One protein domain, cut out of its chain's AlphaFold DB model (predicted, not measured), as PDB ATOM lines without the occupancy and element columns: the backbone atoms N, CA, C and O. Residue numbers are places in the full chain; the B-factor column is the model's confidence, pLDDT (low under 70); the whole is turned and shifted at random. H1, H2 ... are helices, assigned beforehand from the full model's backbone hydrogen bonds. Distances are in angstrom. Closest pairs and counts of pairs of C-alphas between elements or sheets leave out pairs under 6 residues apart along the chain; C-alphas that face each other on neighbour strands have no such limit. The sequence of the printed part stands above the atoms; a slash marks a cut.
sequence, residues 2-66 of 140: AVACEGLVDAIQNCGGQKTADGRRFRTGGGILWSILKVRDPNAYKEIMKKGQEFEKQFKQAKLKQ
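What this domain is: This is residues 2 to 66 of the 140 residues of the protein "Phosphorylated adapter RNA export protein" of Nicotiana sylvestris (UniProt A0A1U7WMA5). Picture a small head with one long helical arm: H1 and H2 pack on each other at a steep angle and, with the long loop of residues 15 to 28, belong to the head, while H3 turns off at the end of H2 and sticks out with residues 47 to 64, followed by residues 65 and 66. H2 and H3 meet at a corner near their link, and the arm makes much of the length. The printed part has 65 residues with three named helices, in the order H1, H2, H3, and no named strand; the class is all helix. The whole is only just loose, close to extended, with a radius of gyration of the C-alphas of 16.0 A, and it is elongated, spanning 50 by 26 by 17 A.

How they stand to each other: Start at H1, residues 2 to 14, and look from it to H2, residues 29 to 40. The two touch, and their closest C-alphas, those of Val 9 and Gly 29, are 6.0 A apart. Their lines stand at a steep tilt of 60 degrees, and they run opposite ways. Go on to H3, residues 42 to 64: H2 and H3 only just touch, with 3 pairs of C-alphas within 8 A, and touch only at the corner by their link. Look there at residues 37 to 38 of H2 and 44 to 45 of H3, where the closest C-alphas, those of Lys 38 and Tyr 45, are 6.0 A apart. The lines of H2 and H3 stand at a steep tilt of 57 degrees, opposite ways. H1 and H3 are apart. In H2 and H3 every O i to N i+4 pair is within hydrogen-bond range; in H1 it is 8 of 9.

Where its parts are: Find C-alpha 2 at (-116.533, 73.702, 19.612); from there H1 runs 18.7 A to C-alpha 14. After residues 15 to 28, find C-alpha 29 at (-110.047, 67.191, 9.903), where H2 begins; it runs 16.0 A to C-alpha 40. H3 then runs 33.1 A from C-alpha 42 to C-alpha 64 at (-98.592, 48.718, 37.922).

The domain as a whole: The two C-alphas farthest apart are those of Cys 15 and Gln 66, at 50.6 A. Residues 47 to 66, of which 47 to 64 belong to H3, stand free; without them the body has 45 residues and spans 31 by 21 by 12 A. The link from H1 to H2 is long, with 14 residues, and that from H2 to H3 is tight, with 1 residue. The printed part has no cut. The mean pLDDT of the printed part is 83.6; look for values under 70 at residues 2 to 4 and 59 to 66.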
ATOM      1  N   ALA A   2    -116.707  74.926  20.412       55.31
ATOM      2  CA  ALA A   2    -116.533  73.702  19.612       55.31
ATOM      3  C   ALA A   2    -117.262  73.736  18.249       55.31
ATOM      4  O   ALA A   2    -116.622  73.540  17.224       55.31
ATOM      5  N   VAL A   3    -118.542  74.133  18.226       60.97
ATOM      6  CA  VAL A   3    -119.349  74.249  16.988       60.97
ATOM      7  C   VAL A   3    -118.743  75.235  15.974       60.97
ATOM      8  O   VAL A   3    -118.777  75.011  14.770       60.97
ATOM      9  N   ALA A   4    -118.120  76.316  16.456       67.19
ATOM     10  CA  ALA A   4    -117.458  77.296  15.592       67.19
ATOM     11  C   ALA A   4    -116.136  76.774  15.005       67.19
ATOM     12  O   ALA A   4    -115.700  77.241  13.956       67.19
ATOM     13  N   CYS A   5    -115.483  75.823  15.679       77.56
ATOM     14  CA  CYS A   5    -114.270  75.196  15.169       77.56
ATOM     15  C   CYS A   5    -114.594  74.094  14.157       77.56
ATOM     16  O   CYS A   5    -113.855  73.970  13.186       77.56
ATOM     17  N   GLU A   6    -115.695  73.359  14.331       79.38
ATOM     18  CA  GLU A   6    -116.159  72.364  13.351       79.38
ATOM     19  C   GLU A   6    -116.488  73.005  12.002       79.38
ATOM     20  O   GLU A   6    -115.872  72.647  11.002       79.38
ATOM     21  N   GLY A   7    -117.320  74.053  11.979       86.94
ATOM     22  CA  GLY A   7    -117.632  74.753  10.726       86.94
ATOM     23  C   GLY A   7    -116.402  75.361  10.038       86.94
ATOM     24  O   GLY A   7    -116.388  75.558   8.825       86.94
ATOM     25  N   LEU A   8    -115.335  75.629  10.795       87.62
ATOM     26  CA  LEU A   8    -114.084  76.145  10.251       87.62
ATOM     27  C   LEU A   8    -113.185  75.045   9.677       87.62
ATOM     28  O   LEU A   8    -112.455  75.295   8.720       87.62
ATOM     29  N   VAL A   9    -113.241  73.834  10.235       91.19
ATOM     30  CA  VAL A   9    -112.597  72.650   9.652       91.19
ATOM     31  C   VAL A   9    -113.256  72.315   8.318       91.19
ATOM     32  O   VAL A   9    -112.540  72.145   7.331       91.19
ATOM     33  N   ASP A  10    -114.588  72.319   8.271       90.44
ATOM     34  CA  ASP A  10    -115.353  72.065   7.047       90.44
ATOM     35  C   ASP A  10    -115.059  73.128   5.988       90.44
ATOM     36  O   ASP A  10    -114.708  72.803   4.856       90.44
ATOM     37  N   ALA A  11    -115.069  74.410   6.367       92.19
ATOM     38  CA  ALA A  11    -114.694  75.487   5.456       92.19
ATOM     39  C   ALA A  11    -113.276  75.295   4.888       92.19
ATOM     40  O   ALA A  11    -113.084  75.386   3.678       92.19
ATOM     41  N   ILE A  12    -112.281  74.969   5.721       90.06
ATOM     42  CA  ILE A  12    -110.905  74.734   5.253       90.06
ATOM     43  C   ILE A  12    -110.842  73.535   4.307       90.06
ATOM     44  O   ILE A  12    -110.129  73.591   3.305       90.06
ATOM     45  N   GLN A  13    -111.566  72.459   4.599       89.19
ATOM     46  CA  GLN A  13    -111.574  71.261   3.768       89.19
ATOM     47  C   GLN A  13    -112.222  71.528   2.401       89.19
ATOM     48  O   GLN A  13    -111.673  71.117   1.377       89.19
ATOM     49  N   ASN A  14    -113.304  72.306   2.368       90.44
ATOM     50  CA  ASN A  14    -113.982  72.733   1.144       90.44
ATOM     51  C   ASN A  14    -113.171  73.772   0.346       90.44
ATOM     52  O   ASN A  14    -113.251  73.800  -0.880       90.44
ATOM     53  N   CYS A  15    -112.343  74.586   1.008       88.38
ATOM     54  CA  CYS A  15    -111.456  75.569   0.375       88.38
ATOM     55  C   CYS A  15    -110.135  74.980  -0.166       88.38
ATOM     56  O   CYS A  15    -109.255  75.738  -0.573       88.38
ATOM     57  N   GLY A  16    -109.970  73.653  -0.182       86.50
ATOM     58  CA  GLY A  16    -108.770  72.987  -0.716       86.50
ATOM     59  C   GLY A  16    -107.817  72.417   0.340       86.50
ATOM     60  O   GLY A  16    -106.752  71.900  -0.004       86.50
ATOM     61  N   GLY A  17    -108.208  72.454   1.614       87.81
ATOM     62  CA  GLY A  17    -107.527  71.793   2.720       87.81
ATOM     63  C   GLY A  17    -106.206  72.442   3.138       87.81
ATOM     64  O   GLY A  17    -105.630  73.294   2.465       87.81
ATOM     65  N   GLN A  18    -105.681  71.999   4.280       87.94
ATOM     66  CA  GLN A  18    -104.351  72.394   4.744       87.94
ATOM     67  C   GLN A  18    -103.325  71.335   4.322       87.94
ATOM     68  O   GLN A  18    -103.538  70.144   4.544       87.94
ATOM     69  N   LYS A  19    -102.195  71.734   3.733       90.25
ATOM     70  CA  LYS A  19    -101.095  70.809   3.412       90.25
ATOM     71  C   LYS A  19    -100.080  70.726   4.551       90.25
ATOM     72  O   LYS A  19     -99.902  71.651   5.335       90.25
ATOM     73  N   THR A  20     -99.411  69.582   4.643       86.94
ATOM     74  CA  THR A  20     -98.198  69.427   5.465       86.94
ATOM     75  C   THR A  20     -97.076  70.317   4.919       86.94
ATOM     76  O   THR A  20     -97.101  70.628   3.734       86.94
ATOM     77  N   ALA A  21     -96.088  70.687   5.743       86.44
ATOM     78  CA  ALA A  21     -94.922  71.474   5.314       86.44
ATOM     79  C   ALA A  21     -94.228  70.887   4.068       86.44
ATOM     80  O   ALA A  21     -93.830  71.626   3.177       86.44
ATOM     81  N   ASP A  22     -94.204  69.557   3.948       83.75
ATOM     82  CA  ASP A  22     -93.652  68.850   2.785       83.75
ATOM     83  C   ASP A  22     -94.527  68.933   1.517       83.75
ATOM     84  O   ASP A  22     -94.190  68.352   0.489       83.75
ATOM     85  N   GLY A  23     -95.714  69.543   1.584       85.12
ATOM     86  CA  GLY A  23     -96.652  69.720   0.468       85.12
ATOM     87  C   GLY A  23     -97.292  68.440  -0.091       85.12
ATOM     88  O   GLY A  23     -98.255  68.523  -0.851       85.12
ATOM     89  N   ARG A  24     -96.803  67.253   0.294       86.44
ATOM     90  CA  ARG A  24     -97.218  65.954  -0.268       86.44
ATOM     91  C   ARG A  24     -98.576  65.454   0.209       86.44
ATOM     92  O   ARG A  24     -99.221  64.696  -0.505       86.44
ATOM     93  N   ARG A  25     -98.984  65.800   1.433       87.81
ATOM     94  CA  ARG A  25    -100.195  65.257   2.069       87.81
ATOM     95  C   ARG A  25    -101.095  66.370   2.579       87.81
ATOM     96  O   ARG A  25    -100.618  67.283   3.262       87.81
ATOM     97  N   PHE A  26    -102.386  66.230   2.299       86.94
ATOM     98  CA  PHE A  26    -103.434  67.020   2.930       86.94
ATOM     99  C   PHE A  26    -103.644  66.551   4.371       86.94
ATOM    100  O   PHE A  26    -103.572  65.360   4.681       86.94
ATOM    101  N   ARG A  27    -103.846  67.510   5.269       88.50
ATOM    102  CA  ARG A  27    -104.177  67.287   6.671       88.50
ATOM    103  C   ARG A  27    -105.638  66.852   6.760       88.50
ATOM    104  O   ARG A  27    -106.492  67.401   6.077       88.50
ATOM    105  N   THR A  28    -105.908  65.865   7.604       86.88
ATOM    106  CA  THR A  28    -107.264  65.409   7.931       86.88
ATOM    107  C   THR A  28    -107.923  66.339   8.949       86.88
ATOM    108  O   THR A  28    -107.224  67.060   9.667       86.88
ATOM    109  N   GLY A  29    -109.257  66.295   9.049       87.88
ATOM    110  CA  GLY A  29    -110.047  67.191   9.903       87.88
ATOM    111  C   GLY A  29    -109.541  67.292  11.346       87.88
ATOM    112  O   GLY A  29    -109.401  68.394  11.866       87.88
ATOM    113  N   GLY A  30    -109.126  66.179  11.959       89.69
ATOM    114  CA  GLY A  30    -108.539  66.196  13.306       89.69
ATOM    115  C   GLY A  30    -107.217  66.970  13.402       89.69
ATOM    116  O   GLY A  30    -106.991  67.702  14.362       89.69
ATOM    117  N   GLY A  31    -106.351  66.869  12.390       89.88
ATOM    118  CA  GLY A  31    -105.106  67.641  12.332       89.88
ATOM    119  C   GLY A  31    -105.350  69.133  12.091       89.88
ATOM    120  O   GLY A  31    -104.654  69.968  12.668       89.88
ATOM    121  N   ILE A  32    -106.359  69.463  11.281       91.25
ATOM    122  CA  ILE A  32    -106.791  70.845  11.033       91.25
ATOM    123  C   ILE A  32    -107.381  71.439  12.316       91.25
ATOM    124  O   ILE A  32    -106.956  72.511  12.740       91.25
ATOM    125  N   LEU A  33    -108.280  70.714  12.988       91.50
ATOM    126  CA  LEU A  33    -108.858  71.103  14.274       91.50
ATOM    127  C   LEU A  33    -107.767  71.350  15.317       91.50
ATOM    128  O   LEU A  33    -107.792  72.366  16.008       91.50
ATOM    129  N   TRP A  34    -106.776  70.462  15.394       90.62
ATOM    130  CA  TRP A  34    -105.636  70.625  16.290       90.62
ATOM    131  C   TRP A  34    -104.826  71.889  15.981       90.62
ATOM    132  O   TRP A  34    -104.447  72.621  16.895       90.62
ATOM    133  N   SER A  35    -104.597  72.184  14.697       90.00
ATOM    134  CA  SER A  35    -103.931  73.417  14.268       90.00
ATOM    135  C   SER A  35    -104.738  74.660  14.649       90.00
ATOM    136  O   SER A  35    -104.161  75.627  15.141       90.00
ATOM    137  N   ILE A  36    -106.059  74.641  14.446       91.06
ATOM    138  CA  ILE A  36    -106.954  75.750  14.798       91.06
ATOM    139  C   ILE A  36    -106.956  75.971  16.308       91.06
ATOM    140  O   ILE A  36    -106.779  77.102  16.751       91.06
ATOM    141  N   LEU A  37    -107.111  74.902  17.092       91.31
ATOM    142  CA  LEU A  37    -107.127  74.950  18.552       91.31
ATOM    143  C   LEU A  37    -105.835  75.562  19.099       91.31
ATOM    144  O   LEU A  37    -105.872  76.375  20.016       91.31
ATOM    145  N   LYS A  38    -104.692  75.215  18.500       90.38
ATOM    146  CA  LYS A  38    -103.385  75.734  18.909       90.38
ATOM    147  C   LYS A  38    -103.225  77.236  18.659       90.38
ATOM    148  O   LYS A  38    -102.541  77.896  19.434       90.38
ATOM    149  N   VAL A  39    -103.822  77.754  17.583       90.12
ATOM    150  CA  VAL A  39    -103.733  79.173  17.195       90.12
ATOM    151  C   VAL A  39    -104.787  80.022  17.903       90.12
ATOM    152  O   VAL A  39    -104.472  81.116  18.357       90.12
ATOM    153  N   ARG A  40    -106.025  79.529  18.008       89.81
ATOM    154  CA  ARG A  40    -107.132  80.255  18.640       89.81
ATOM    155  C   ARG A  40    -107.034  80.258  20.157       89.81
ATOM    156  O   ARG A  40    -107.100  81.321  20.761       89.81
ATOM    157  N   ASP A  41    -106.839  79.081  20.752       89.19
ATOM    158  CA  ASP A  41    -106.991  78.877  22.192       89.19
ATOM    159  C   ASP A  41    -105.807  78.091  22.777       89.19
ATOM    160  O   ASP A  41    -105.930  76.921  23.167       89.19
ATOM    161  N   PRO A  42    -104.632  78.737  22.912       89.62
ATOM    162  CA  PRO A  42    -103.443  78.088  23.459       89.62
ATOM    163  C   PRO A  42    -103.624  77.643  24.919       89.62
ATOM    164  O   PRO A  42    -102.942  76.722  25.374       89.62
ATOM    165  N   ASN A  43    -104.546  78.263  25.662       90.44
ATOM    166  CA  ASN A  43    -104.877  77.855  27.027       90.44
ATOM    167  C   ASN A  43    -105.652  76.533  27.047       90.44
ATOM    168  O   ASN A  43    -105.242  75.610  27.750       90.44
ATOM    169  N   ALA A  44    -106.682  76.391  26.207       90.31
ATOM    170  CA  ALA A  44    -107.431  75.141  26.074       90.31
ATOM    171  C   ALA A  44    -106.525  73.989  25.607       90.31
ATOM    172  O   ALA A  44    -106.584  72.886  26.150       90.31
ATOM    173  N   TYR A  45    -105.610  74.259  24.669       91.56
ATOM    174  CA  TYR A  45    -104.570  73.306  24.269       91.56
ATOM    175  C   TYR A  45    -103.751  72.808  25.472       91.56
ATOM    176  O   TYR A  45    -103.587  71.602  25.663       91.56
ATOM    177  N   LYS A  46    -103.249  73.725  26.313       92.94
ATOM    178  CA  LYS A  46    -102.448  73.374  27.499       92.94
ATOM    179  C   LYS A  46    -103.260  72.577  28.516       92.94
ATOM    180  O   LYS A  46    -102.730  71.638  29.104       92.94
ATOM    181  N   GLU A  47    -104.524  72.926  28.720       93.81
ATOM    182  CA  GLU A  47    -105.418  72.192  29.616       93.81
ATOM    183  C   GLU A  47    -105.662  70.762  29.141       93.81
ATOM    184  O   GLU A  47    -105.563  69.833  29.940       93.81
ATOM    185  N   ILE A  48    -105.908  70.564  27.844       92.06
ATOM    186  CA  ILE A  48    -106.088  69.232  27.254       92.06
ATOM    187  C   ILE A  48    -104.802  68.408  27.385       92.06
ATOM    188  O   ILE A  48    -104.869  67.234  27.736       92.06
ATOM    189  N   MET A  49    -103.626  69.012  27.190       90.69
ATOM    190  CA  MET A  49    -102.343  68.322  27.376       90.69
ATOM    191  C   MET A  49    -102.084  67.932  28.836       90.69
ATOM    192  O   MET A  49    -101.681  66.801  29.100       90.69
ATOM    193  N   LYS A  50    -102.365  68.825  29.794       94.44
ATOM    194  CA  LYS A  50    -102.244  68.516  31.230       94.44
ATOM    195  C   LYS A  50    -103.201  67.402  31.649       94.44
ATOM    196  O   LYS A  50    -102.790  66.472  32.334       94.44
ATOM    197  N   LYS A  51    -104.460  67.469  31.203       92.12
ATOM    198  CA  LYS A  51    -105.457  66.420  31.458       92.12
ATOM    199  C   LYS A  51    -105.037  65.093  30.826       92.12
ATOM    200  O   LYS A  51    -105.082  64.074  31.499       92.12
ATOM    201  N   GLY A  52    -104.559  65.103  29.580       91.00
ATOM    202  CA  GLY A  52    -104.035  63.914  28.900       91.00
ATOM    203  C   GLY A  52    -102.880  63.252  29.655       91.00
ATOM    204  O   GLY A  52    -102.868  62.033  29.804       91.00
ATOM    205  N   GLN A  53    -101.957  64.048  30.202       88.50
ATOM    206  CA  GLN A  53    -100.860  63.544  31.032       88.50
ATOM    207  C   GLN A  53    -101.361  62.901  32.334       88.50
ATOM    208  O   GLN A  53    -100.825  61.884  32.769       88.50
ATOM    209  N   GLU A  54    -102.391  63.475  32.956       89.00
ATOM    210  CA  GLU A  54    -103.005  62.908  34.157       89.00
ATOM    211  C   GLU A  54    -103.726  61.585  33.854       89.00
ATOM    212  O   GLU A  54    -103.540  60.601  34.568       89.00
ATOM    213  N   PHE A  55    -104.446  61.506  32.732       86.50
ATOM    214  CA  PHE A  55    -105.048  60.253  32.267       86.50
ATOM    215  C   PHE A  55    -104.001  59.173  31.978       86.50
ATOM    216  O   PHE A  55    -104.202  58.010  32.325       86.50
ATOM    217  N   GLU A  56    -102.856  59.532  31.394       83.56
ATOM    218  CA  GLU A  56    -101.769  58.580  31.155       83.56
ATOM    219  C   GLU A  56    -101.183  58.044  32.468       83.56
ATOM    220  O   GLU A  56    -100.914  56.848  32.571       83.56
ATOM    221  N   LYS A  57    -101.019  58.891  33.493       86.06
ATOM    222  CA  LYS A  57    -100.569  58.450  34.824       86.06
ATOM    223  C   LYS A  57    -101.558  57.485  35.459       86.06
ATOM    224  O   LYS A  57    -101.128  56.457  35.970       86.06
ATOM    225  N   GLN A  58    -102.856  57.768  35.380       79.31
ATOM    226  CA  GLN A  58    -103.901  56.882  35.899       79.31
ATOM    227  C   GLN A  58    -103.909  55.531  35.170       79.31
ATOM    228  O   GLN A  58    -103.962  54.480  35.808       79.31
ATOM    229  N   PHE A  59    -103.754  55.529  33.843       69.44
ATOM    230  CA  PHE A  59    -103.653  54.295  33.058       69.44
ATOM    231  C   PHE A  59    -102.340  53.536  33.290       69.44
ATOM    232  O   PHE A  59    -102.341  52.306  33.299       69.44
ATOM    233  N   LYS A  60    -101.215  54.227  33.505       66.44
ATOM    234  CA  LYS A  60     -99.930  53.597  33.853       66.44
ATOM    235  C   LYS A  60     -99.945  53.026  35.268       66.44
ATOM    236  O   LYS A  60     -99.488  51.905  35.455       66.44
ATOM    237  N   GLN A  61    -100.519  53.730  36.241       58.53
ATOM    238  CA  GLN A  61    -100.710  53.219  37.602       58.53
ATOM    239  C   GLN A  61    -101.643  52.003  37.622       58.53
ATOM    240  O   GLN A  61    -101.360  51.033  38.319       58.53
ATOM    241  N   ALA A  62    -102.689  51.984  36.789       56.81
ATOM    242  CA  ALA A  62    -103.529  50.800  36.611       56.81
ATOM    243  C   ALA A  62    -102.764  49.606  36.001       56.81
ATOM    244  O   ALA A  62    -103.093  48.460  36.300       56.81
ATOM    245  N   LYS A  63    -101.708  49.848  35.207       56.34
ATOM    246  CA  LYS A  63    -100.798  48.792  34.726       56.34
ATOM    247  C   LYS A  63     -99.764  48.334  35.765       56.34
ATOM    248  O   LYS A  63     -99.245  47.237  35.612       56.34
ATOM    249  N   LEU A  64     -99.493  49.109  36.821       55.44
ATOM    250  CA  LEU A  64     -98.592  48.718  37.922       55.44
ATOM    251  C   LEU A  64     -99.268  47.863  39.009       55.44
ATOM    252  O   LEU A  64     -98.578  47.314  39.860       55.44
ATOM    253  N   LYS A  65    -100.600  47.703  38.984       50.12
ATOM    254  CA  LYS A  65    -101.294  46.702  39.819       50.12
ATOM    255  C   LYS A  65    -101.137  45.261  39.314       50.12
ATOM    256  O   LYS A  65    -101.634  44.346  39.964       50.12
ATOM    257  N   GLN A  66    -100.431  45.043  38.202       50.44
ATOM    258  CA  GLN A  66     -99.761  43.765  37.976       50.44
ATOM    259  C   GLN A  66     -98.399  43.820  38.667       50.44
ATOM    260  O   GLN A  66     -97.446  44.393  38.149       50.44
TER     261      GLN A  66